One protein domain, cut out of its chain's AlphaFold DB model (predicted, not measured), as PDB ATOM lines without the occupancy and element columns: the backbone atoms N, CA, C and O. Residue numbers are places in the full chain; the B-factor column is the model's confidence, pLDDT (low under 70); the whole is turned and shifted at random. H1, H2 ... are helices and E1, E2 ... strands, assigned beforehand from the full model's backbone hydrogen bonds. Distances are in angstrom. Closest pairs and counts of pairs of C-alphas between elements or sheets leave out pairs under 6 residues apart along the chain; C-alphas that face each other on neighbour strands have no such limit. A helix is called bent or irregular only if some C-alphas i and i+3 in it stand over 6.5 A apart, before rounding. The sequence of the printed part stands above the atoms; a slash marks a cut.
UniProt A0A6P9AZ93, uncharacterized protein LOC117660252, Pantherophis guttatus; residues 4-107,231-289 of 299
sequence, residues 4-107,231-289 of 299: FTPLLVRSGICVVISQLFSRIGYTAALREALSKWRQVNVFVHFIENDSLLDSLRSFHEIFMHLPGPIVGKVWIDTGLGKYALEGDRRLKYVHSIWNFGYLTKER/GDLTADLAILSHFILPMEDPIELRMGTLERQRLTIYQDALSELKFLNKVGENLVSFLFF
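This is residues 4 to 107 and 231 to 289 of the 299 residues of the protein "uncharacterized protein LOC117660252" of Pantherophis guttatus (UniProt A0A6P9AZ93). Picture a six-stranded sheet, strongly twisted and curled like part of a barrel, with the long helix H6 running along one of its faces over E4 and E5. The shorter helices H3 and H5 pack on each other, H2 comes near H3, and H1 lies out beyond the E1 edge, where residues 7 to 12 stick out. The printed part has 163 residues with six named helices and six named strands, in the order H1 H2 E1 H3 E2 H4 H5 E3 E4 E5 E6 H6. The sheet is mixed, in the order E1 E2 E3 E4 E5 E6, and the class is mixed, helices and strands. The whole is compact, with a radius of gyration of the C-alphas of 16.4 A and spans of 46 by 35 by 31 A.

Start at H1, residues 4 to 10, which touches no helix and is apart from H2, residues 27 to 35. H2 is close to H3, residues 50 to 63, but not clearly touching: the closest C-alphas, of Leu 30 and Phe 59, are 7.5 A apart, at a steep tilt of 50 degrees, the same way. Next look at E1, residues 42 to 45, an edge strand parallel to E2, residues 74 to 77, at 18 degrees, with N 43 and O 74 at 2.9 A. H4, residues 82 to 85, only grazes the sheet. H5, residues 89 to 93, touches residues 57 to 63 of H3, where the closest C-alphas, of His 60 and Arg 90, are 5.9 A apart. E3, residues 96 to 102, is parallel to E2 at 28 degrees, with N 98 and O 75 at 2.7 A. E1, H3, E2 and then E2, H4 H5, E3 are strand-helix-strand units, two parallel neighbour strands with helices between them along the chain; both crossovers are right-handed. E4, residues 237 to 243, is antiparallel to E3 at 153 degrees, with N 238 and O 101 at 2.8 A. E4, E5, residues 251 to 259, and E6, residues 262 to 265, form a meander, each strand the antiparallel neighbour of the one before. In its two hairpins find N 241 and O 253 at 2.8 A, and N 264 and O 257 at 2.8 A. H6, residues 267 to 288, is on the sheet at a height over the sheet of 9.9 A, two layers with the helix on one face. It runs along the strands, at 9 degrees to E4 on the local plane; the C-alphas of Met 255 and Ala 269, the closest of E5 and H6, are 5.4 A apart. Every O i to N i+4 pair is within hydrogen-bond range in H1, H2 and H6, against 8 of 10 in H3 and 0 of 1 in H5, where 0 of 2 O i to N i+3 pairs are; H4 is too short for an i+4 pair.

Find C-alpha 4 at (154.654, 138.235, 175.465), where H1 begins. H3 runs 21.0 A, E3 19.2 A, E4 19.0 A and E5, the longest strand, 23.6 A. H5 is only just irregular, with C-alphas 90 and 93 6.9 A apart. From C-alpha 267 at (140.603, 138.467, 152.580), H6 runs 31.5 A to C-alpha 288 at (154.064, 166.817, 150.279).

The farthest C-alphas, of Gly 231 and Phe 289, are 51.4 A apart. Residues 108 to 230 are not printed, and C-alphas 107 and 231 are 29.9 A apart across that cut, in the link from E3 to E4. The link from H1 to H2, 16 residues, is long. Mean pLDDT of the printed part is 71.6, and 69 residues are under 70, among them residues 79 to 95 and 280 to 289.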
ATOM      1  N   PHE A   4     154.946 138.096 176.900       80.56
ATOM      2  CA  PHE A   4     154.654 138.235 175.465       80.56
ATOM      3  C   PHE A   4     155.877 137.995 174.571       80.56
ATOM      4  O   PHE A   4     155.808 137.205 173.636       80.56
ATOM      5  N   THR A   5     157.027 138.600 174.884       84.12
ATOM      6  CA  THR A   5     158.276 138.359 174.140       84.12
ATOM      7  C   THR A   5     158.668 136.873 174.127       84.12
ATOM      8  O   THR A   5     158.918 136.350 173.042       84.12
ATOM      9  N   PRO A   6     158.652 136.145 175.266       86.06
ATOM     10  CA  PRO A   6     158.836 134.694 175.258       86.06
ATOM     11  C   PRO A   6     157.843 133.931 174.372       86.06
ATOM     12  O   PRO A   6     158.242 132.976 173.708       86.06
ATOM     13  N   LEU A   7     156.566 134.331 174.347       86.12
ATOM     14  CA  LEU A   7     155.552 133.697 173.498       86.12
ATOM     15  C   LEU A   7     155.839 133.913 172.008       86.12
ATOM     16  O   LEU A   7     155.793 132.955 171.244       86.12
ATOM     17  N   LEU A   8     156.204 135.132 171.602       87.19
ATOM     18  CA  LEU A   8     156.582 135.428 170.218       87.19
ATOM     19  C   LEU A   8     157.770 134.579 169.758       87.19
ATOM     20  O   LEU A   8     157.710 133.964 168.696       87.19
ATOM     21  N   VAL A   9     158.812 134.490 170.585       88.50
ATOM     22  CA  VAL A   9     160.016 133.708 170.269       88.50
ATOM     23  C   VAL A   9     159.690 132.220 170.137       88.50
ATOM     24  O   VAL A   9     160.180 131.571 169.215       88.50
ATOM     25  N   ARG A  10     158.817 131.677 171.000       89.94
ATOM     26  CA  ARG A  10     158.331 130.287 170.884       89.94
ATOM     27  C   ARG A  10     157.573 130.037 169.582       89.94
ATOM     28  O   ARG A  10     157.666 128.946 169.034       89.94
ATOM     29  N   SER A  11     156.879 131.050 169.075       88.88
ATOM     30  CA  SER A  11     156.190 131.016 167.784       88.88
ATOM     31  C   SER A  11     157.102 131.349 166.592       88.88
ATOM     32  O   SER A  11     156.607 131.561 165.488       88.88
ATOM     33  N   GLY A  12     158.425 131.423 166.790       91.38
ATOM     34  CA  GLY A  12     159.397 131.714 165.730       91.38
ATOM     35  C   GLY A  12     159.480 133.189 165.318       91.38
ATOM     36  O   GLY A  12     160.112 133.509 164.312       91.38
ATOM     37  N   ILE A  13     158.867 134.102 166.076       90.81
ATOM     38  CA  ILE A  13     158.873 135.541 165.799       90.81
ATOM     39  C   ILE A  13     160.007 136.203 166.586       90.81
ATOM     40  O   ILE A  13     160.029 136.200 167.818       90.81
ATOM     41  N   CYS A  14     160.951 136.812 165.866       90.38
ATOM     42  CA  CYS A  14     162.086 137.508 166.462       90.38
ATOM     43  C   CYS A  14     161.710 138.930 166.892       90.38
ATOM     44  O   CYS A  14     161.242 139.737 166.088       90.38
ATOM     45  N   VAL A  15     161.977 139.259 168.155       89.56
ATOM     46  CA  VAL A  15     161.770 140.605 168.696       89.56
ATOM     47  C   VAL A  15     163.073 141.389 168.591       89.56
ATOM     48  O   VAL A  15     164.041 141.091 169.282       89.56
ATOM     49  N   VAL A  16     163.094 142.397 167.717       88.94
ATOM     50  CA  VAL A  16     164.279 143.244 167.477       88.94
ATOM     51  C   VAL A  16     164.502 144.248 168.609       88.94
ATOM     52  O   VAL A  16     165.641 144.595 168.916       88.94
ATOM     53  N   ILE A  17     163.420 144.728 169.220       88.31
ATOM     54  CA  ILE A  17     163.460 145.673 170.333       88.31
ATOM     55  C   ILE A  17     162.236 145.486 171.229       88.31
ATOM     56  O   ILE A  17     161.132 145.241 170.746       88.31
ATOM     57  N   SER A  18     162.438 145.595 172.541       87.31
ATOM     58  CA  SER A  18     161.377 145.581 173.547       87.31
ATOM     59  C   SER A  18     161.672 146.679 174.558       87.31
ATOM     60  O   SER A  18     162.726 146.669 175.187       87.31
ATOM     61  N   GLN A  19     160.773 147.655 174.654       82.44
ATOM     62  CA  GLN A  19     160.955 148.847 175.476       82.44
ATOM     63  C   GLN A  19     159.736 149.069 176.356       82.44
ATOM     64  O   GLN A  19     158.604 148.825 175.939       82.44
ATOM     65  N   LEU A  20     159.984 149.545 177.573       78.88
ATOM     66  CA  LEU A  20     158.940 149.953 178.500       78.88
ATOM     67  C   LEU A  20     158.932 151.478 178.582       78.88
ATOM     68  O   LEU A  20     159.917 152.092 178.995       78.88
ATOM     69  N   PHE A  21     157.810 152.088 178.218       74.38
ATOM     70  CA  PHE A  21     157.643 153.534 178.297       74.38
ATOM     71  C   PHE A  21     157.061 153.907 179.663       74.38
ATOM     72  O   PHE A  21     155.948 153.522 180.007       74.38
ATOM     73  N   SER A  22     157.836 154.647 180.457       67.06
ATOM     74  CA  SER A  22     157.398 155.207 181.739       67.06
ATOM     75  C   SER A  22     157.095 156.696 181.605       67.06
ATOM     76  O   SER A  22     157.759 157.413 180.852       67.06
ATOM     77  N   ARG A  23     156.145 157.182 182.409       61.41
ATOM     78  CA  ARG A  23     155.683 158.578 182.423       61.41
ATOM     79  C   ARG A  23     156.790 159.602 182.730       61.41
ATOM     80  O   ARG A  23     156.655 160.755 182.345       61.41
ATOM     81  N   ILE A  24     157.875 159.203 183.407       59.62
ATOM     82  CA  ILE A  24     158.918 160.122 183.919       59.62
ATOM     83  C   ILE A  24     160.276 159.950 183.190       59.62
ATOM     84  O   ILE A  24     161.245 160.628 183.510       59.62
ATOM     85  N   GLY A  25     160.383 159.105 182.155       62.12
ATOM     86  CA  GLY A  25     161.691 158.833 181.530       62.12
ATOM     87  C   GLY A  25     161.649 158.088 180.199       62.12
ATOM     88  O   GLY A  25     162.322 157.075 180.045       62.12
ATOM     89  N   TYR A  26     160.858 158.565 179.237       71.62
ATOM     90  CA  TYR A  26     160.635 157.868 177.962       71.62
ATOM     91  C   TYR A  26     161.660 158.190 176.858       71.62
ATOM     92  O   TYR A  26     161.717 157.483 175.856       71.62
ATOM     93  N   THR A  27     162.485 159.229 177.007       72.44
ATOM     94  CA  THR A  27     163.348 159.743 175.924       72.44
ATOM     95  C   THR A  27     164.440 158.766 175.484       72.44
ATOM     96  O   THR A  27     164.711 158.647 174.289       72.44
ATOM     97  N   ALA A  28     165.059 158.043 176.423       77.19
ATOM     98  CA  ALA A  28     166.082 157.041 176.118       77.19
ATOM     99  C   ALA A  28     165.481 155.824 175.396       77.19
ATOM    100  O   ALA A  28     165.959 155.451 174.325       77.19
ATOM    101  N   ALA A  29     164.382 155.282 175.931       77.69
ATOM    102  CA  ALA A  29     163.635 154.179 175.327       77.69
ATOM    103  C   ALA A  29     163.132 154.532 173.916       77.69
ATOM    104  O   ALA A  29     163.239 153.731 172.987       77.69
ATOM    105  N   LEU A  30     162.649 155.765 173.733       77.19
ATOM    106  CA  LEU A  30     162.212 156.293 172.442       77.19
ATOM    107  C   LEU A  30     163.367 156.368 171.438       77.19
ATOM    108  O   LEU A  30     163.230 155.915 170.303       77.19
ATOM    109  N   ARG A  31     164.527 156.890 171.851       79.38
ATOM    110  CA  ARG A  31     165.723 156.953 170.996       79.38
ATOM    111  C   ARG A  31     166.170 155.562 170.554       79.38
ATOM    112  O   ARG A  31     166.504 155.369 169.385       79.38
ATOM    113  N   GLU A  32     166.169 154.601 171.470       82.19
ATOM    114  CA  GLU A  32     166.542 153.224 171.165       82.19
ATOM    115  C   GLU A  32     165.552 152.582 170.181       82.19
ATOM    116  O   GLU A  32     165.974 152.024 169.165       82.19
ATOM    117  N   ALA A  33     164.244 152.753 170.408       80.44
ATOM    118  CA  ALA A  33     163.191 152.293 169.502       80.44
ATOM    119  C   ALA A  33     163.345 152.879 168.088       80.44
ATOM    120  O   ALA A  33     163.312 152.146 167.095       80.44
ATOM    121  N   LEU A  34     163.603 154.184 167.989       78.44
ATOM    122  CA  LEU A  34     163.816 154.871 166.713       78.44
ATOM    123  C   LEU A  34     165.078 154.402 165.986       78.44
ATOM    124  O   LEU A  34     165.079 154.322 164.758       78.44
ATOM    125  N   SER A  35     166.136 154.022 166.709       82.75
ATOM    126  CA  SER A  35     167.363 153.496 166.090       82.75
ATOM    127  C   SER A  35     167.119 152.217 165.274       82.75
ATOM    128  O   SER A  35     167.819 151.948 164.295       82.75
ATOM    129  N   LYS A  36     166.089 151.443 165.639       84.81
ATOM    130  CA  LYS A  36     165.689 150.200 164.963       84.81
ATOM    131  C   LYS A  36     164.551 150.395 163.964       84.81
ATOM    132  O   LYS A  36     164.172 149.439 163.290       84.81
ATOM    133  N   TRP A  37     164.054 151.619 163.790       77.88
ATOM    134  CA  TRP A  37     162.887 151.928 162.959       77.88
ATOM    135  C   TRP A  37     162.981 151.390 161.524       77.88
ATOM    136  O   TRP A  37     162.019 150.855 160.973       77.88
ATOM    137  N   ARG A  38     164.162 151.489 160.904       78.69
ATOM    138  CA  ARG A  38     164.389 151.001 159.533       78.69
ATOM    139  C   ARG A  38     164.410 149.472 159.421       78.69
ATOM    140  O   ARG A  38     164.206 148.961 158.330       78.69
ATOM    141  N   GLN A  39     164.638 148.762 160.525       84.06
ATOM    142  CA  GLN A  39     164.823 147.306 160.555       84.06
ATOM    143  C   GLN A  39     163.509 146.546 160.785       84.06
ATOM    144  O   GLN A  39     163.446 145.350 160.530       84.06
ATOM    145  N   VAL A  40     162.464 147.225 161.274       84.62
ATOM    146  CA  VAL A  40     161.221 146.587 161.727       84.62
ATOM    147  C   VAL A  40     160.015 147.230 161.063       84.62
ATOM    148  O   VAL A  40     159.906 148.453 161.055       84.62
ATOM    149  N   ASN A  41     159.099 146.419 160.533       83.75
ATOM    150  CA  ASN A  41     157.867 146.904 159.898       83.75
ATOM    151  C   ASN A  41     156.623 146.804 160.786       83.75
ATOM    152  O   ASN A  41     155.636 147.479 160.516       83.75
ATOM    153  N   VAL A  42     156.670 145.999 161.845       85.69
ATOM    154  CA  VAL A  42     155.537 145.781 162.749       85.69
ATOM    155  C   VAL A  42     155.912 146.243 164.148       85.69
ATOM    156  O   VAL A  42     156.869 145.737 164.733       85.69
ATOM    157  N   PHE A  43     155.146 147.186 164.681       82.69
ATOM    158  CA  PHE A  43     155.280 147.667 166.051       82.69
ATOM    159  C   PHE A  43     154.094 147.161 166.851       82.69
ATOM    160  O   PHE A  43     152.954 147.430 166.492       82.69
ATOM    161  N   VAL A  44     154.361 146.413 167.918       84.31
ATOM    162  CA  VAL A  44     153.319 145.978 168.849       84.31
ATOM    163  C   VAL A  44     153.422 146.843 170.088       84.31
ATOM    164  O   VAL A  44     154.441 146.830 170.781       84.31
ATOM    165  N   HIS A  45     152.375 147.613 170.331       78.25
ATOM    166  CA  HIS A  45     152.229 148.471 171.483       78.25
ATOM    167  C   HIS A  45     151.159 147.887 172.402       78.25
ATOM    168  O   HIS A  45     150.162 147.329 171.957       78.25
ATOM    169  N   PHE A  46     151.407 147.965 173.700       74.50
ATOM    170  CA  PHE A  46     150.472 147.490 174.703       74.50
ATOM    171  C   PHE A  46     150.163 148.647 175.628       74.50
ATOM    172  O   PHE A  46     151.062 149.192 176.275       74.50
ATOM    173  N   ILE A  47     148.889 149.006 175.678       66.38
ATOM    174  CA  ILE A  47     148.409 150.160 176.421       66.38
ATOM    175  C   ILE A  47     147.558 149.682 177.581       66.38
ATOM    176  O   ILE A  47     146.545 149.017 177.390       66.38
ATOM    177  N   GLU A  48     147.987 150.040 178.789       58.03
ATOM    178  CA  GLU A  48     147.243 149.771 180.023       58.03
ATOM    179  C   GLU A  48     146.423 150.992 180.490       58.03
ATOM    180  O   GLU A  48     145.548 150.832 181.335       58.03
ATOM    181  N   ASN A  49     146.676 152.213 179.980       52.69
ATOM    182  CA  ASN A  49     145.974 153.433 180.418       52.69
ATOM    183  C   ASN A  49     145.994 154.573 179.368       52.69
ATOM    184  O   ASN A  49     147.008 154.750 178.684       52.69
ATOM    185  N   ASP A  50     144.941 155.405 179.318       51.50
ATOM    186  CA  ASP A  50     144.722 156.511 178.348       51.50
ATOM    187  C   ASP A  50     145.872 157.533 178.278       51.50
ATOM    188  O   ASP A  50     146.121 158.168 177.254       51.50
ATOM    189  N   SER A  51     146.647 157.646 179.358       48.72
ATOM    190  CA  SER A  51     147.863 158.467 179.437       48.72
ATOM    191  C   SER A  51     148.971 158.098 178.430       48.72
ATOM    192  O   SER A  51     149.986 158.785 178.370       48.72
ATOM    193  N   LEU A  52     148.810 157.022 177.646       49.66
ATOM    194  CA  LEU A  52     149.751 156.586 176.608       49.66
ATOM    195  C   LEU A  52     149.504 157.189 175.222       49.66
ATOM    196  O   LEU A  52     150.364 156.987 174.355       49.66
ATOM    197  N   LEU A  53     148.456 158.005 175.032       52.12
ATOM    198  CA  LEU A  53     148.423 158.946 173.905       52.12
ATOM    199  C   LEU A  53     149.738 159.736 173.834       52.12
ATOM    200  O   LEU A  53     150.244 159.935 172.741       52.12
ATOM    201  N   ASP A  54     150.373 160.056 174.969       55.62
ATOM    202  CA  ASP A  54     151.669 160.748 175.022       55.62
ATOM    203  C   ASP A  54     152.848 159.940 174.433       55.62
ATOM    204  O   ASP A  54     153.778 160.527 173.873       55.62
ATOM    205  N   SER A  55     152.828 158.604 174.510       60.31
ATOM    206  CA  SER A  55     153.913 157.753 173.982       60.31
ATOM    207  C   SER A  55     153.860 157.650 172.458       60.31
ATOM    208  O   SER A  55     154.836 157.983 171.786       60.31
ATOM    209  N   LEU A  56     152.690 157.297 171.915       63.84
ATOM    210  CA  LEU A  56     152.372 157.367 170.492       63.84
ATOM    211  C   LEU A  56     152.649 158.777 169.978       63.84
ATOM    212  O   LEU A  56     153.408 158.949 169.029       63.84
ATOM    213  N   ARG A  57     152.115 159.797 170.651       64.44
ATOM    214  CA  ARG A  57     152.334 161.206 170.320       64.44
ATOM    215  C   ARG A  57     153.811 161.566 170.242       64.44
ATOM    216  O   ARG A  57     154.171 162.296 169.332       64.44
ATOM    217  N   SER A  58     154.667 161.034 171.113       70.00
ATOM    218  CA  SER A  58     156.115 161.283 171.050       70.00
ATOM    219  C   SER A  58     156.759 160.684 169.792       70.00
ATOM    220  O   SER A  58     157.607 161.323 169.168       70.00
ATOM    221  N   PHE A  59     156.337 159.485 169.371       71.38
ATOM    222  CA  PHE A  59     156.740 158.927 168.073       71.38
ATOM    223  C   PHE A  59     156.204 159.774 166.917       71.38
ATOM    224  O   PHE A  59     156.957 160.120 166.009       71.38
ATOM    225  N   HIS A  60     154.931 160.161 166.975       68.69
ATOM    226  CA  HIS A  60     154.282 160.959 165.942       68.69
ATOM    227  C   HIS A  60     154.890 162.353 165.797       68.69
ATOM    228  O   HIS A  60     155.101 162.787 164.670       68.69
ATOM    229  N   GLU A  61     155.225 163.029 166.897       68.56
ATOM    230  CA  GLU A  61     155.915 164.323 166.902       68.56
ATOM    231  C   GLU A  61     157.269 164.230 166.192       68.56
ATOM    232  O   GLU A  61     157.589 165.084 165.369       68.56
ATOM    233  N   ILE A  62     158.014 163.142 166.400       71.88
ATOM    234  CA  ILE A  62     159.270 162.891 165.682       71.88
ATOM    235  C   ILE A  62     159.014 162.562 164.208       71.88
ATOM    236  O   ILE A  62     159.733 163.044 163.332       71.88
ATOM    237  N   PHE A  63     157.977 161.780 163.910       72.44
ATOM    238  CA  PHE A  63     157.613 161.448 162.534       72.44
ATOM    239  C   PHE A  63     157.147 162.659 161.731       72.44
ATOM    240  O   PHE A  63     157.353 162.673 160.519       72.44
ATOM    241  N   MET A  64     156.628 163.707 162.381       66.12
ATOM    242  CA  MET A  64     156.318 164.968 161.703       66.12
ATOM    243  C   MET A  64     157.535 165.624 161.056       66.12
ATOM    244  O   MET A  64     157.383 166.391 160.108       66.12
ATOM    245  N   HIS A  65     158.732 165.336 161.567       68.38
ATOM    246  CA  HIS A  65     159.989 165.872 161.056       68.38
ATOM    247  C   HIS A  65     160.649 164.973 160.004       68.38
ATOM    248  O   HIS A  65     161.718 165.309 159.495       68.38
ATOM    249  N   LEU A  66     160.035 163.835 159.661       67.62
ATOM    250  CA  LEU A  66     160.486 163.008 158.549       67.62
ATOM    251  C   LEU A  66     159.972 163.586 157.218       67.62
ATOM    252  O   LEU A  66     158.874 164.138 157.172       67.62
ATOM    253  N   PRO A  67     160.735 163.438 156.116       57.00
ATOM    254  CA  PRO A  67     160.416 164.047 154.820       57.00
ATOM    255  C   PRO A  67     159.150 163.485 154.150       57.00
ATOM    256  O   PRO A  67     158.772 163.942 153.081       57.00
ATOM    257  N   GLY A  68     158.487 162.501 154.754       57.59
ATOM    258  CA  GLY A  68     157.232 161.941 154.276       57.59
ATOM    259  C   GLY A  68     156.623 160.996 155.312       57.59
ATOM    260  O   GLY A  68     157.301 160.589 156.261       57.59
ATOM    261  N   PRO A  69     155.340 160.648 155.162       57.75
ATOM    262  CA  PRO A  69     154.667 159.710 156.033       57.75
ATOM    263  C   PRO A  69     155.146 158.292 155.776       57.75
ATOM    264  O   PRO A  69     155.744 157.956 154.752       57.75
ATOM    265  N   ILE A  70     154.927 157.456 156.779       65.75
ATOM    266  CA  ILE A  70     155.689 156.234 156.905       65.75
ATOM    267  C   ILE A  70     154.904 155.092 156.278       65.75
ATOM    268  O   ILE A  70     153.930 154.583 156.829       65.75
ATOM    269  N   VAL A  71     155.336 154.711 155.084       66.81
ATOM    270  CA  VAL A  71     154.720 153.655 154.286       66.81
ATOM    271  C   VAL A  71     155.226 152.283 154.738       66.81
ATOM    272  O   VAL A  71     156.390 152.121 155.112       66.81
ATOM    273  N   GLY A  72     154.340 151.285 154.721       69.88
ATOM    274  CA  GLY A  72     154.701 149.887 154.982       69.88
ATOM    275  C   GLY A  72     155.003 149.553 156.446       69.88
ATOM    276  O   GLY A  72     155.598 148.509 156.716       69.88
ATOM    277  N   LYS A  73     154.610 150.415 157.393       76.94
ATOM    278  CA  LYS A  73     154.655 150.113 158.829       76.94
ATOM    279  C   LYS A  73     153.249 149.864 159.363       76.94
ATOM    280  O   LYS A  73     152.331 150.614 159.044       76.94
ATOM    281  N   VAL A  74     153.109 148.843 160.201       79.00
ATOM    282  CA  VAL A  74     151.857 148.490 160.879       79.00
ATOM    283  C   VAL A  74     152.057 148.643 162.378       79.00
ATOM    284  O   VAL A  74     153.036 148.133 162.931       79.00
ATOM    285  N   TRP A  75     151.133 149.343 163.025       81.50
ATOM    286  CA  TRP A  75     151.072 149.438 164.479       81.50
ATOM    287  C   TRP A  75     149.944 148.551 164.976       81.50
ATOM    288  O   TRP A  75     148.826 148.681 164.505       81.50
ATOM    289  N   ILE A  76     150.233 147.643 165.898       83.19
ATOM    290  CA  ILE A  76     149.241 146.801 166.562       83.19
ATOM    291  C   ILE A  76     149.145 147.291 167.995       83.19
ATOM    292  O   ILE A  76     150.160 147.326 168.686       83.19
ATOM    293  N   ASP A  77     147.950 147.654 168.433       76.50
ATOM    294  CA  ASP A  77     147.697 148.155 169.773       76.50
ATOM    295  C   ASP A  77     146.565 147.392 170.476       76.50
ATOM    296  O   ASP A  77     145.647 146.866 169.849       76.50
ATOM    297  N   THR A  78     146.642 147.306 171.802       71.62
ATOM    298  CA  THR A  78     145.690 146.547 172.622       71.62
ATOM    299  C   THR A  78     144.603 147.396 173.273       71.62
ATOM    300  O   THR A  78     143.723 146.817 173.905       71.62
ATOM    301  N   GLY A  79     144.663 148.733 173.178       60.06
ATOM    302  CA  GLY A  79     143.852 149.607 174.033       60.06
ATOM    303  C   GLY A  79     143.315 150.899 173.418       60.06
ATOM    304  O   GLY A  79     142.512 151.553 174.081       60.06
ATOM    305  N   LEU A  80     143.686 151.296 172.195       55.41
ATOM    306  CA  LEU A  80     143.104 152.491 171.582       55.41
ATOM    307  C   LEU A  80     141.646 152.237 171.217       55.41
ATOM    308  O   LEU A  80     141.332 151.575 170.228       55.41
ATOM    309  N   GLY A  81     140.754 152.821 172.013       55.06
ATOM    310  CA  GLY A  81     139.364 153.006 171.633       55.06
ATOM    311  C   GLY A  81     139.245 153.955 170.439       55.06
ATOM    312  O   GLY A  81     140.079 154.837 170.234       55.06
ATOM    313  N   LYS A  82     138.161 153.797 169.677       52.06
ATOM    314  CA  LYS A  82     137.822 154.594 168.488       52.06
ATOM    315  C   LYS A  82     138.024 156.112 168.674       52.06
ATOM    316  O   LYS A  82     138.572 156.760 167.792       52.06
ATOM    317  N   TYR A  83     137.689 156.665 169.845       49.97
ATOM    318  CA  TYR A  83     137.834 158.102 170.128       49.97
ATOM    319  C   TYR A  83     139.263 158.589 170.354       49.97
ATOM    320  O   TYR A  83     139.531 159.763 170.142       49.97
ATOM    321  N   ALA A  84     140.183 157.723 170.787       54.34
ATOM    322  CA  ALA A  84     141.581 158.119 170.955       54.34
ATOM    323  C   ALA A  84     142.260 158.375 169.593       54.34
ATOM    324  O   ALA A  84     143.268 159.074 169.526       54.34
ATOM    325  N   LEU A  85     141.698 157.816 168.514       57.28
ATOM    326  CA  LEU A  85     142.144 158.012 167.134       57.28
ATOM    327  C   LEU A  85     141.421 159.167 166.427       57.28
ATOM    328  O   LEU A  85     141.978 159.772 165.510       57.28
ATOM    329  N   GLU A  86     140.184 159.466 166.823       50.72
ATOM    330  CA  GLU A  86     139.371 160.516 166.208       50.72
ATOM    331  C   GLU A  86     139.875 161.910 166.614       50.72
ATOM    332  O   GLU A  86     139.945 162.268 167.787       50.72
ATOM    333  N   GLY A  87     140.239 162.723 165.619       52.34
ATOM    334  CA  GLY A  87     140.610 164.128 165.811       52.34
ATOM    335  C   GLY A  87     142.094 164.415 166.082       52.34
ATOM    336  O   GLY A  87     142.495 165.581 165.979       52.34
ATOM    337  N   ASP A  88     142.951 163.416 166.345       58.19
ATOM    338  CA  ASP A  88     144.395 163.666 166.484       58.19
ATOM    339  C   ASP A  88     145.101 163.726 165.119       58.19
ATOM    340  O   ASP A  88     145.577 162.737 164.556       58.19
ATOM    341  N   ARG A  89     145.237 164.955 164.608       57.97
ATOM    342  CA  ARG A  89     145.930 165.283 163.348       57.97
ATOM    343  C   ARG A  89     147.377 164.777 163.271       57.97
ATOM    344  O   ARG A  89     147.948 164.774 162.179       57.97
ATOM    345  N   ARG A  90     148.005 164.397 164.390       60.03
ATOM    346  CA  ARG A  90     149.387 163.881 164.426       60.03
ATOM    347  C   ARG A  90     149.493 162.428 163.984       60.03
ATOM    348  O   ARG A  90     150.569 162.008 163.552       60.03
ATOM    349  N   LEU A  91     148.391 161.681 164.011       62.59
ATOM    350  CA  LEU A  91     148.387 160.278 163.613       62.59
ATOM    351  C   LEU A  91     148.562 160.072 162.098       62.59
ATOM    352  O   LEU A  91     148.897 158.973 161.675       62.59
ATOM    353  N   LYS A  92     148.471 161.143 161.292       61.16
ATOM    354  CA  LYS A  92     148.628 161.149 159.821       61.16
ATOM    355  C   LYS A  92     149.933 160.545 159.272       61.16
ATOM    356  O   LYS A  92     150.052 160.354 158.069       61.16
ATOM    357  N   TYR A  93     150.930 160.297 160.124       61.62
ATOM    358  CA  TYR A  93     152.202 159.669 159.737       61.62
ATOM    359  C   TYR A  93     152.209 158.143 159.900       61.62
ATOM    360  O   TYR A  93     153.155 157.499 159.444       61.62
ATOM    361  N   VAL A  94     151.174 157.568 160.525       67.62
ATOM    362  CA  VAL A  94     150.955 156.121 160.620       67.62
ATOM    363  C   VAL A  94     149.711 155.783 159.816       67.62
ATOM    364  O   VAL A  94     148.602 156.164 160.168       67.62
ATOM    365  N   HIS A  95     149.908 155.062 158.717       67.00
ATOM    366  CA  HIS A  95     148.830 154.777 157.775       67.00
ATOM    367  C   HIS A  95     147.887 153.668 158.248       67.00
ATOM    368  O   HIS A  95     146.747 153.627 157.808       67.00
ATOM    369  N   SER A  96     148.334 152.764 159.127       74.56
ATOM    370  CA  SER A  96     147.509 151.646 159.588       74.56
ATOM    371  C   SER A  96     147.797 151.302 161.048       74.56
ATOM    372  O   SER A  96     148.918 150.913 161.401       74.56
ATOM    373  N   ILE A  97     146.766 151.449 161.882       78.94
ATOM    374  CA  ILE A  97     146.765 151.056 163.294       78.94
ATOM    375  C   ILE A  97     145.729 149.955 163.469       78.94
ATOM    376  O   ILE A  97     144.552 150.152 163.186       78.94
ATOM    377  N   TRP A  98     146.166 148.785 163.908       83.88
ATOM    378  CA  TRP A  98     145.318 147.638 164.169       83.88
ATOM    379  C   TRP A  98     145.052 147.552 165.660       83.88
ATOM    380  O   TRP A  98     145.984 147.643 166.454       83.88
ATOM    381  N   ASN A  99     143.800 147.346 166.044       79.81
ATOM    382  CA  ASN A  99     143.425 147.121 167.430       79.81
ATOM    383  C   ASN A  99     142.429 145.965 167.558       79.81
ATOM    384  O   ASN A  99     141.947 145.392 166.574       79.81
ATOM    385  N   PHE A 100     142.159 145.604 168.809       77.69
ATOM    386  CA  PHE A 100     141.216 144.556 169.157       77.69
ATOM    387  C   PHE A 100     140.006 145.184 169.845       77.69
ATOM    388  O   PHE A 100     140.106 145.698 170.957       77.69
ATOM    389  N   GLY A 101     138.862 145.147 169.168       71.38
ATOM    390  CA  GLY A 101     137.579 145.586 169.706       71.38
ATOM    391  C   GLY A 101     136.769 144.406 170.233       71.38
ATOM    392  O   GLY A 101     136.885 143.287 169.739       71.38
ATOM    393  N   TYR A 102     135.899 144.635 171.213       66.62
ATOM    394  CA  TYR A 102     134.924 143.616 171.607       66.62
ATOM    395  C   TYR A 102     133.892 143.416 170.497       66.62
ATOM    396  O   TYR A 102     133.407 144.391 169.919       66.62
ATOM    397  N   LEU A 103     133.495 142.167 170.235       62.12
ATOM    398  CA  LEU A 103     132.351 141.875 169.371       62.12
ATOM    399  C   LEU A 103     131.050 142.270 170.079       62.12
ATOM    400  O   LEU A 103     130.355 141.452 170.680       62.12
ATOM    401  N   THR A 104     130.698 143.552 170.030       53.75
ATOM    402  CA  THR A 104     129.375 144.000 170.452       53.75
ATOM    403  C   THR A 104     128.368 143.593 169.387       53.75
ATOM    404  O   THR A 104     128.408 144.098 168.269       53.75
ATOM    405  N   LYS A 105     127.437 142.694 169.727       47.69
ATOM    406  CA  LYS A 105     126.200 142.562 168.949       47.69
ATOM    407  C   LYS A 105     125.516 143.923 168.986       47.69
ATOM    408  O   LYS A 105     125.169 144.377 170.078       47.69
ATOM    409  N   GLU A 106     125.373 144.565 167.830       41.59
ATOM    410  CA  GLU A 106     124.582 145.784 167.682       41.59
ATOM    411  C   GLU A 106     123.189 145.500 168.247       41.59
ATOM    412  O   GLU A 106     122.399 144.749 167.676       41.59
ATOM    413  N   ARG A 107     122.910 146.019 169.444       40.78
ATOM    414  CA  ARG A 107     121.537 146.095 169.923       40.78
ATOM    415  C   ARG A 107     120.933 147.327 169.254       40.78
ATOM    416  O   ARG A 107     121.621 148.346 169.192       40.78
ATOM    417  N   GLY A 231     143.729 129.302 181.776       53.59
ATOM    418  CA  GLY A 231     144.371 130.544 181.360       53.59
ATOM    419  C   GLY A 231     144.026 130.969 179.927       53.59
ATOM    420  O   GLY A 231     144.703 131.849 179.396       53.59
ATOM    421  N   ASP A 232     143.002 130.377 179.306       60.03
ATOM    422  CA  ASP A 232     142.654 130.573 177.898       60.03
ATOM    423  C   ASP A 232     141.600 131.668 177.687       60.03
ATOM    424  O   ASP A 232     140.555 131.691 178.337       60.03
ATOM    425  N   LEU A 233     141.842 132.575 176.732       61.53
ATOM    426  CA  LEU A 233     140.915 133.667 176.418       61.53
ATOM    427  C   LEU A 233     139.538 133.142 175.968       61.53
ATOM    428  O   LEU A 233     139.424 132.475 174.940       61.53
ATOM    429  N   THR A 234     138.490 133.513 176.706       62.41
ATOM    430  CA  THR A 234     137.094 133.100 176.458       62.41
ATOM    431  C   THR A 234     136.276 134.166 175.707       62.41
ATOM    432  O   THR A 234     135.156 133.900 175.278       62.41
ATOM    433  N   ALA A 235     136.811 135.380 175.545       65.88
ATOM    434  CA  ALA A 235     136.122 136.477 174.868       65.88
ATOM    435  C   ALA A 235     136.337 136.448 173.347       65.88
ATOM    436  O   ALA A 235     137.451 136.218 172.877       65.88
ATOM    437  N   ASP A 236     135.275 136.758 172.600       74.12
ATOM    438  CA  ASP A 236     135.333 136.917 171.151       74.12
ATOM    439  C   ASP A 236     135.667 138.381 170.801       74.12
ATOM    440  O   ASP A 236     134.975 139.320 171.218       74.12
ATOM    441  N   LEU A 237     136.730 138.585 170.021       77.81
ATOM    442  CA  LEU A 237     137.239 139.907 169.644       77.81
ATOM    443  C   LEU A 237     137.125 140.141 168.135       77.81
ATOM    444  O   LEU A 237     137.294 139.231 167.325       77.81
ATOM    445  N   ALA A 238     136.867 141.383 167.747       82.25
ATOM    446  CA  ALA A 238     137.017 141.873 166.389       82.25
ATOM    447  C   ALA A 238     138.424 142.449 166.219       82.25
ATOM    448  O   ALA A 238     138.922 143.158 167.092       82.25
ATOM    449  N   ILE A 239     139.044 142.178 165.077       85.75
ATOM    450  CA  ILE A 239     140.294 142.822 164.674       85.75
ATOM    451  C   ILE A 239     139.903 143.978 163.775       85.75
ATOM    452  O   ILE A 239     139.297 143.757 162.721       85.75
ATOM    453  N   LEU A 240     140.218 145.195 164.194       84.12
ATOM    454  CA  LEU A 240     139.913 146.403 163.440       84.12
ATOM    455  C   LEU A 240     141.223 147.027 162.966       84.12
ATOM    456  O   LEU A 240     142.237 146.963 163.654       84.12
ATOM    457  N   SER A 241     141.202 147.614 161.777       81.31
ATOM    458  CA  SER A 241     142.270 148.441 161.233       81.31
ATOM    459  C   SER A 241     141.720 149.838 161.021       81.31
ATOM    460  O   SER A 241     140.753 150.022 160.290       81.31
ATOM    461  N   HIS A 242     142.379 150.823 161.605       78.56
ATOM    462  CA  HIS A 242     142.125 152.229 161.363       78.56
ATOM    463  C   HIS A 242     143.129 152.735 160.339       78.56
ATOM    464  O   HIS A 242     144.343 152.732 160.578       78.56
ATOM    465  N   PHE A 243     142.612 153.126 159.181       74.38
ATOM    466  CA  PHE A 243     143.377 153.734 158.111       74.38
ATOM    467  C   PHE A 243     143.247 155.253 158.195       74.38
ATOM    468  O   PHE A 243     142.140 155.792 158.179       74.38
ATOM    469  N   ILE A 244     144.379 155.940 158.325       72.00
ATOM    470  CA  ILE A 244     144.403 157.374 158.616       72.00
ATOM    471  C   ILE A 244     144.757 158.131 157.343       72.00
ATOM    472  O   ILE A 244     145.878 158.037 156.841       72.00
ATOM    473  N   LEU A 245     143.793 158.900 156.842       67.00
ATOM    474  CA  LEU A 245     143.973 159.809 155.718       67.00
ATOM    475  C   LEU A 245     144.245 161.237 156.221       67.00
ATOM    476  O   LEU A 245     143.689 161.658 157.239       67.00
ATOM    477  N   PRO A 246     145.100 162.022 155.543       61.16
ATOM    478  CA  PRO A 246     145.303 163.419 155.903       61.16
ATOM    479  C   PRO A 246     143.996 164.217 155.777       61.16
ATOM    480  O   PRO A 246     143.390 164.218 154.716       61.16
ATOM    481  N   MET A 247     143.626 164.962 156.827       55.38
ATOM    482  CA  MET A 247     142.456 165.867 156.871       55.38
ATOM    483  C   MET A 247     141.071 165.193 156.840       55.38
ATOM    484  O   MET A 247     140.073 165.909 156.869       55.38
ATOM    485  N   GLU A 248     141.002 163.863 156.837       64.69
ATOM    486  CA  GLU A 248     139.751 163.100 156.872       64.69
ATOM    487  C   GLU A 248     139.644 162.272 158.157       64.69
ATOM    488  O   GLU A 248     140.636 162.038 158.856       64.69
ATOM    489  N   ASP A 249     138.425 161.838 158.476       64.31
ATOM    490  CA  ASP A 249     138.198 160.906 159.576       64.31
ATOM    491  C   ASP A 249     138.864 159.550 159.279       64.31
ATOM    492  O   ASP A 249     138.868 159.104 158.126       64.31
ATOM    493  N   PRO A 250     139.397 158.850 160.299       70.81
ATOM    494  CA  PRO A 250     139.949 157.517 160.106       70.81
ATOM    495  C   PRO A 250     138.910 156.549 159.526       70.81
ATOM    496  O   PRO A 250     137.799 156.419 160.048       70.81
ATOM    497  N   ILE A 251     139.297 155.813 158.484       75.75
ATOM    498  CA  ILE A 251     138.487 154.731 157.922       75.75
ATOM    499  C   ILE A 251     138.705 153.490 158.787       75.75
ATOM    500  O   ILE A 251     139.820 152.982 158.898       75.75
ATOM    501  N   GLU A 252     137.640 153.003 159.414       78.25
ATOM    502  CA  GLU A 252     137.660 151.777 160.210       78.25
ATOM    503  C   GLU A 252     137.284 150.580 159.333       78.25
ATOM    504  O   GLU A 252     136.193 150.525 158.768       78.25
ATOM    505  N   LEU A 253     138.187 149.607 159.241       81.69
ATOM    506  CA  LEU A 253     137.989 148.349 158.532       81.69
ATOM    507  C   LEU A 253     138.001 147.190 159.518       81.69
ATOM    508  O   LEU A 253     138.943 147.024 160.293       81.69
ATOM    509  N   ARG A 254     136.990 146.327 159.456       86.44
ATOM    510  CA  ARG A 254     136.999 145.073 160.211       86.44
ATOM    511  C   ARG A 254     137.830 144.040 159.458       86.44
ATOM    512  O   ARG A 254     137.381 143.470 158.470       86.44
ATOM    513  N   MET A 255     139.033 143.780 159.952       87.50
ATOM    514  CA  MET A 255     140.002 142.873 159.337       87.50
ATOM    515  C   MET A 255     139.731 141.406 159.653       87.50
ATOM    516  O   MET A 255     140.198 140.530 158.929       87.50
ATOM    517  N   GLY A 256     139.019 141.119 160.741       87.94
ATOM    518  CA  GLY A 256     138.804 139.743 161.160       87.94
ATOM    519  C   GLY A 256     138.169 139.584 162.531       87.94
ATOM    520  O   GLY A 256     137.665 140.542 163.127       87.94
ATOM    521  N   THR A 257     138.212 138.353 163.030       87.62
ATOM    522  CA  THR A 257     137.774 137.975 164.373       87.62
ATOM    523  C   THR A 257     138.759 137.023 165.040       87.62
ATOM    524  O   THR A 257     139.480 136.268 164.385       87.62
ATOM    525  N   LEU A 258     138.785 137.074 166.366       82.88
ATOM    526  CA  LEU A 258     139.414 136.095 167.232       82.88
ATOM    527  C   LEU A 258     138.306 135.495 168.096       82.88
ATOM    528  O   LEU A 258     137.869 136.119 169.057       82.88
ATOM    529  N   GLU A 259     137.836 134.308 167.728       80.19
ATOM    530  CA  GLU A 259     136.737 133.620 168.412       80.19
ATOM    531  C   GLU A 259     137.262 132.342 169.045       80.19
ATOM    532  O   GLU A 259     137.785 131.481 168.337       80.19
ATOM    533  N   ARG A 260     137.146 132.201 170.371       73.38
ATOM    534  CA  ARG A 260     137.643 131.016 171.108       73.38
ATOM    535  C   ARG A 260     139.062 130.599 170.681       73.38
ATOM    536  O   ARG A 260     139.310 129.438 170.369       73.38
ATOM    537  N   GLN A 261     139.969 131.577 170.606       70.75
ATOM    538  CA  GLN A 261     141.362 131.441 170.138       70.75
ATOM    539  C   GLN A 261     141.566 131.131 168.647       70.75
ATOM    540  O   GLN A 261     142.703 131.013 168.188       70.75
ATOM    541  N   ARG A 262     140.499 131.041 167.854       82.31
ATOM    542  CA  ARG A 262     140.589 130.883 166.404       82.31
ATOM    543  C   ARG A 262     140.655 132.247 165.730       82.31
ATOM    544  O   ARG A 262     139.689 133.006 165.736       82.31
ATOM    545  N   LEU A 263     141.798 132.523 165.112       86.25
ATOM    546  CA  LEU A 263     142.010 133.709 164.292       86.25
ATOM    547  C   LEU A 263     141.398 133.518 162.898       86.25
ATOM    548  O   LEU A 263     141.764 132.589 162.178       86.25
ATOM    549  N   THR A 264     140.520 134.434 162.500       89.44
ATOM    550  CA  THR A 264     139.970 134.524 161.144       89.44
ATOM    551  C   THR A 264     140.260 135.910 160.589       89.44
ATOM    552  O   THR A 264     139.831 136.900 161.169       89.44
ATOM    553  N   ILE A 265     140.974 135.989 159.464       90.19
ATOM    554  CA  ILE A 265     141.245 137.246 158.752       90.19
ATOM    555  C   ILE A 265     140.436 137.266 157.455       90.19
ATOM    556  O   ILE A 265     140.461 136.304 156.686       90.19
ATOM    557  N   TYR A 266     139.727 138.363 157.210       90.56
ATOM    558  CA  TYR A 266     138.908 138.561 156.022       90.56
ATOM    559  C   TYR A 266     139.780 138.999 154.841       90.56
ATOM    560  O   TYR A 266     140.446 140.034 154.883       90.56
ATOM    561  N   GLN A 267     139.781 138.202 153.769       88.00
ATOM    562  CA  GLN A 267     140.603 138.467 152.580       88.00
ATOM    563  C   GLN A 267     140.155 139.717 151.818       88.00
ATOM    564  O   GLN A 267     140.991 140.457 151.292       88.00
ATOM    565  N   ASP A 268     138.854 139.990 151.809       88.38
ATOM    566  CA  ASP A 268     138.297 141.179 151.164       88.38
ATOM    567  C   ASP A 268     138.785 142.449 151.873       88.38
ATOM    568  O   ASP A 268     139.291 143.364 151.225       88.38
ATOM    569  N   ALA A 269     138.788 142.443 153.211       84.25
ATOM    570  CA  ALA A 269     139.319 143.541 154.020       84.25
ATOM    571  C   ALA A 269     140.831 143.756 153.806       84.25
ATOM    572  O   ALA A 269     141.304 144.890 153.766       84.25
ATOM    573  N   LEU A 270     141.611 142.684 153.607       82.62
ATOM    574  CA  LEU A 270     143.029 142.803 153.232       82.62
ATOM    575  C   LEU A 270     143.213 143.425 151.843       82.62
ATOM    576  O   LEU A 270     144.171 144.169 151.621       82.62
ATOM    577  N   SER A 271     142.328 143.104 150.901       84.12
ATOM    578  CA  SER A 271     142.358 143.660 149.547       84.12
ATOM    579  C   SER A 271     142.012 145.149 149.557       84.12
ATOM    580  O   SER A 271     142.706 145.946 148.924       84.12
ATOM    581  N   GLU A 272     141.017 145.535 150.352       83.56
ATOM    582  CA  GLU A 272     140.651 146.928 150.596       83.56
ATOM    583  C   GLU A 272     141.785 147.704 151.278       83.56
ATOM    584  O   GLU A 272     142.176 148.769 150.802       83.56
ATOM    585  N   LEU A 273     142.422 147.133 152.306       80.12
ATOM    586  CA  LEU A 273     143.579 147.752 152.957       80.12
ATOM    587  C   LEU A 273     144.750 147.966 151.981       80.12
ATOM    588  O   LEU A 273     145.404 149.009 152.006       80.12
ATOM    589  N   LYS A 274     145.025 147.001 151.092       79.19
ATOM    590  CA  LYS A 274     146.045 147.153 150.036       79.19
ATOM    591  C   LYS A 274     145.698 148.287 149.073       79.19
ATOM    592  O   LYS A 274     146.588 149.044 148.685       79.19
ATOM    593  N   PHE A 275     144.429 148.401 148.694       80.31
ATOM    594  CA  PHE A 275     143.955 149.489 147.848       80.31
ATOM    595  C   PHE A 275     144.130 150.848 148.540       80.31
ATOM    596  O   PHE A 275     144.732 151.750 147.957       80.31
ATOM    597  N   LEU A 276     143.703 150.967 149.798       74.81
ATOM    598  CA  LEU A 276     143.845 152.192 150.588       74.81
ATOM    599  C   LEU A 276     145.309 152.601 150.769       74.81
ATOM    600  O   LEU A 276     145.631 153.769 150.578       74.81
ATOM    601  N   ASN A 277     146.215 151.655 151.031       70.75
ATOM    602  CA  ASN A 277     147.653 151.941 151.105       70.75
ATOM    603  C   ASN A 277     148.180 152.565 149.801       70.75
ATOM    604  O   ASN A 277     148.887 153.569 149.845       70.75
ATOM    605  N   LYS A 278     147.776 152.032 148.641       72.56
ATOM    606  CA  LYS A 278     148.167 152.575 147.330       72.56
ATOM    607  C   LYS A 278     147.609 153.984 147.096       72.56
ATOM    608  O   LYS A 278     148.284 154.830 146.514       72.56
ATOM    609  N   VAL A 279     146.377 154.246 147.530       71.50
ATOM    610  CA  VAL A 279     145.760 155.581 147.446       71.50
ATOM    611  C   VAL A 279     146.468 156.567 148.380       71.50
ATOM    612  O   VAL A 279     146.800 157.673 147.952       71.50
ATOM    613  N   GLY A 280     146.762 156.150 149.613       65.44
ATOM    614  CA  GLY A 280     147.497 156.938 150.600       65.44
ATOM    615  C   GLY A 280     148.884 157.344 150.104       65.44
ATOM    616  O   GLY A 280     149.208 158.527 150.130       65.44
ATOM    617  N   GLU A 281     149.667 156.406 149.563       63.81
ATOM    618  CA  GLU A 281     150.979 156.688 148.954       63.81
ATOM    619  C   GLU A 281     150.901 157.775 147.868       63.81
ATOM    620  O   GLU A 281     151.708 158.709 147.847       63.81
ATOM    621  N   ASN A 282     149.892 157.693 146.997       61.91
ATOM    622  CA  ASN A 282     149.702 158.652 145.913       61.91
ATOM    623  C   ASN A 282     149.294 160.039 146.430       61.91
ATOM    624  O   ASN A 282     149.890 161.035 146.020       61.91
ATOM    625  N   LEU A 283     148.330 160.120 147.352       59.91
ATOM    626  CA  LEU A 283     147.882 161.386 147.949       59.91
ATOM    627  C   LEU A 283     149.011 162.092 148.696       59.91
ATOM    628  O   LEU A 283     149.194 163.302 148.578       59.91
ATOM    629  N   VAL A 284     149.811 161.323 149.424       56.16
ATOM    630  CA  VAL A 284     150.993 161.812 150.125       56.16
ATOM    631  C   VAL A 284     152.013 162.395 149.157       56.16
ATOM    632  O   VAL A 284     152.510 163.499 149.385       56.16
ATOM    633  N   SER A 285     152.321 161.673 148.076       55.41
ATOM    634  CA  SER A 285     153.265 162.160 147.068       55.41
ATOM    635  C   SER A 285     152.797 163.486 146.461       55.41
ATOM    636  O   SER A 285     153.605 164.384 146.254       55.41
ATOM    637  N   PHE A 286     151.484 163.648 146.282       51.09
ATOM    638  CA  PHE A 286     150.873 164.847 145.716       51.09
ATOM    639  C   PHE A 286     150.867 166.043 146.677       51.09
ATOM    640  O   PHE A 286     151.095 167.174 146.256       51.09
ATOM    641  N   LEU A 287     150.601 165.803 147.966       51.44
ATOM    642  CA  LEU A 287     150.436 166.860 148.968       51.44
ATOM    643  C   LEU A 287     151.762 167.349 149.563       51.44
ATOM    644  O   LEU A 287     151.852 168.509 149.962       51.44
ATOM    645  N   PHE A 288     152.781 166.488 149.642       47.16
ATOM    646  CA  PHE A 288     154.064 166.817 150.279       47.16
ATOM    647  C   PHE A 288     155.212 167.037 149.286       47.16
ATOM    648  O   PHE A 288     156.209 167.655 149.649       47.16
ATOM    649  N   PHE A 289     155.058 166.596 148.036       47.09
ATOM    650  CA  PHE A 289     156.006 166.847 146.951       47.09
ATOM    651  C   PHE A 289     155.254 167.303 145.696       47.09
ATOM    652  O   PHE A 289     155.172 166.550 144.721       47.09
TER     653      PHE A 289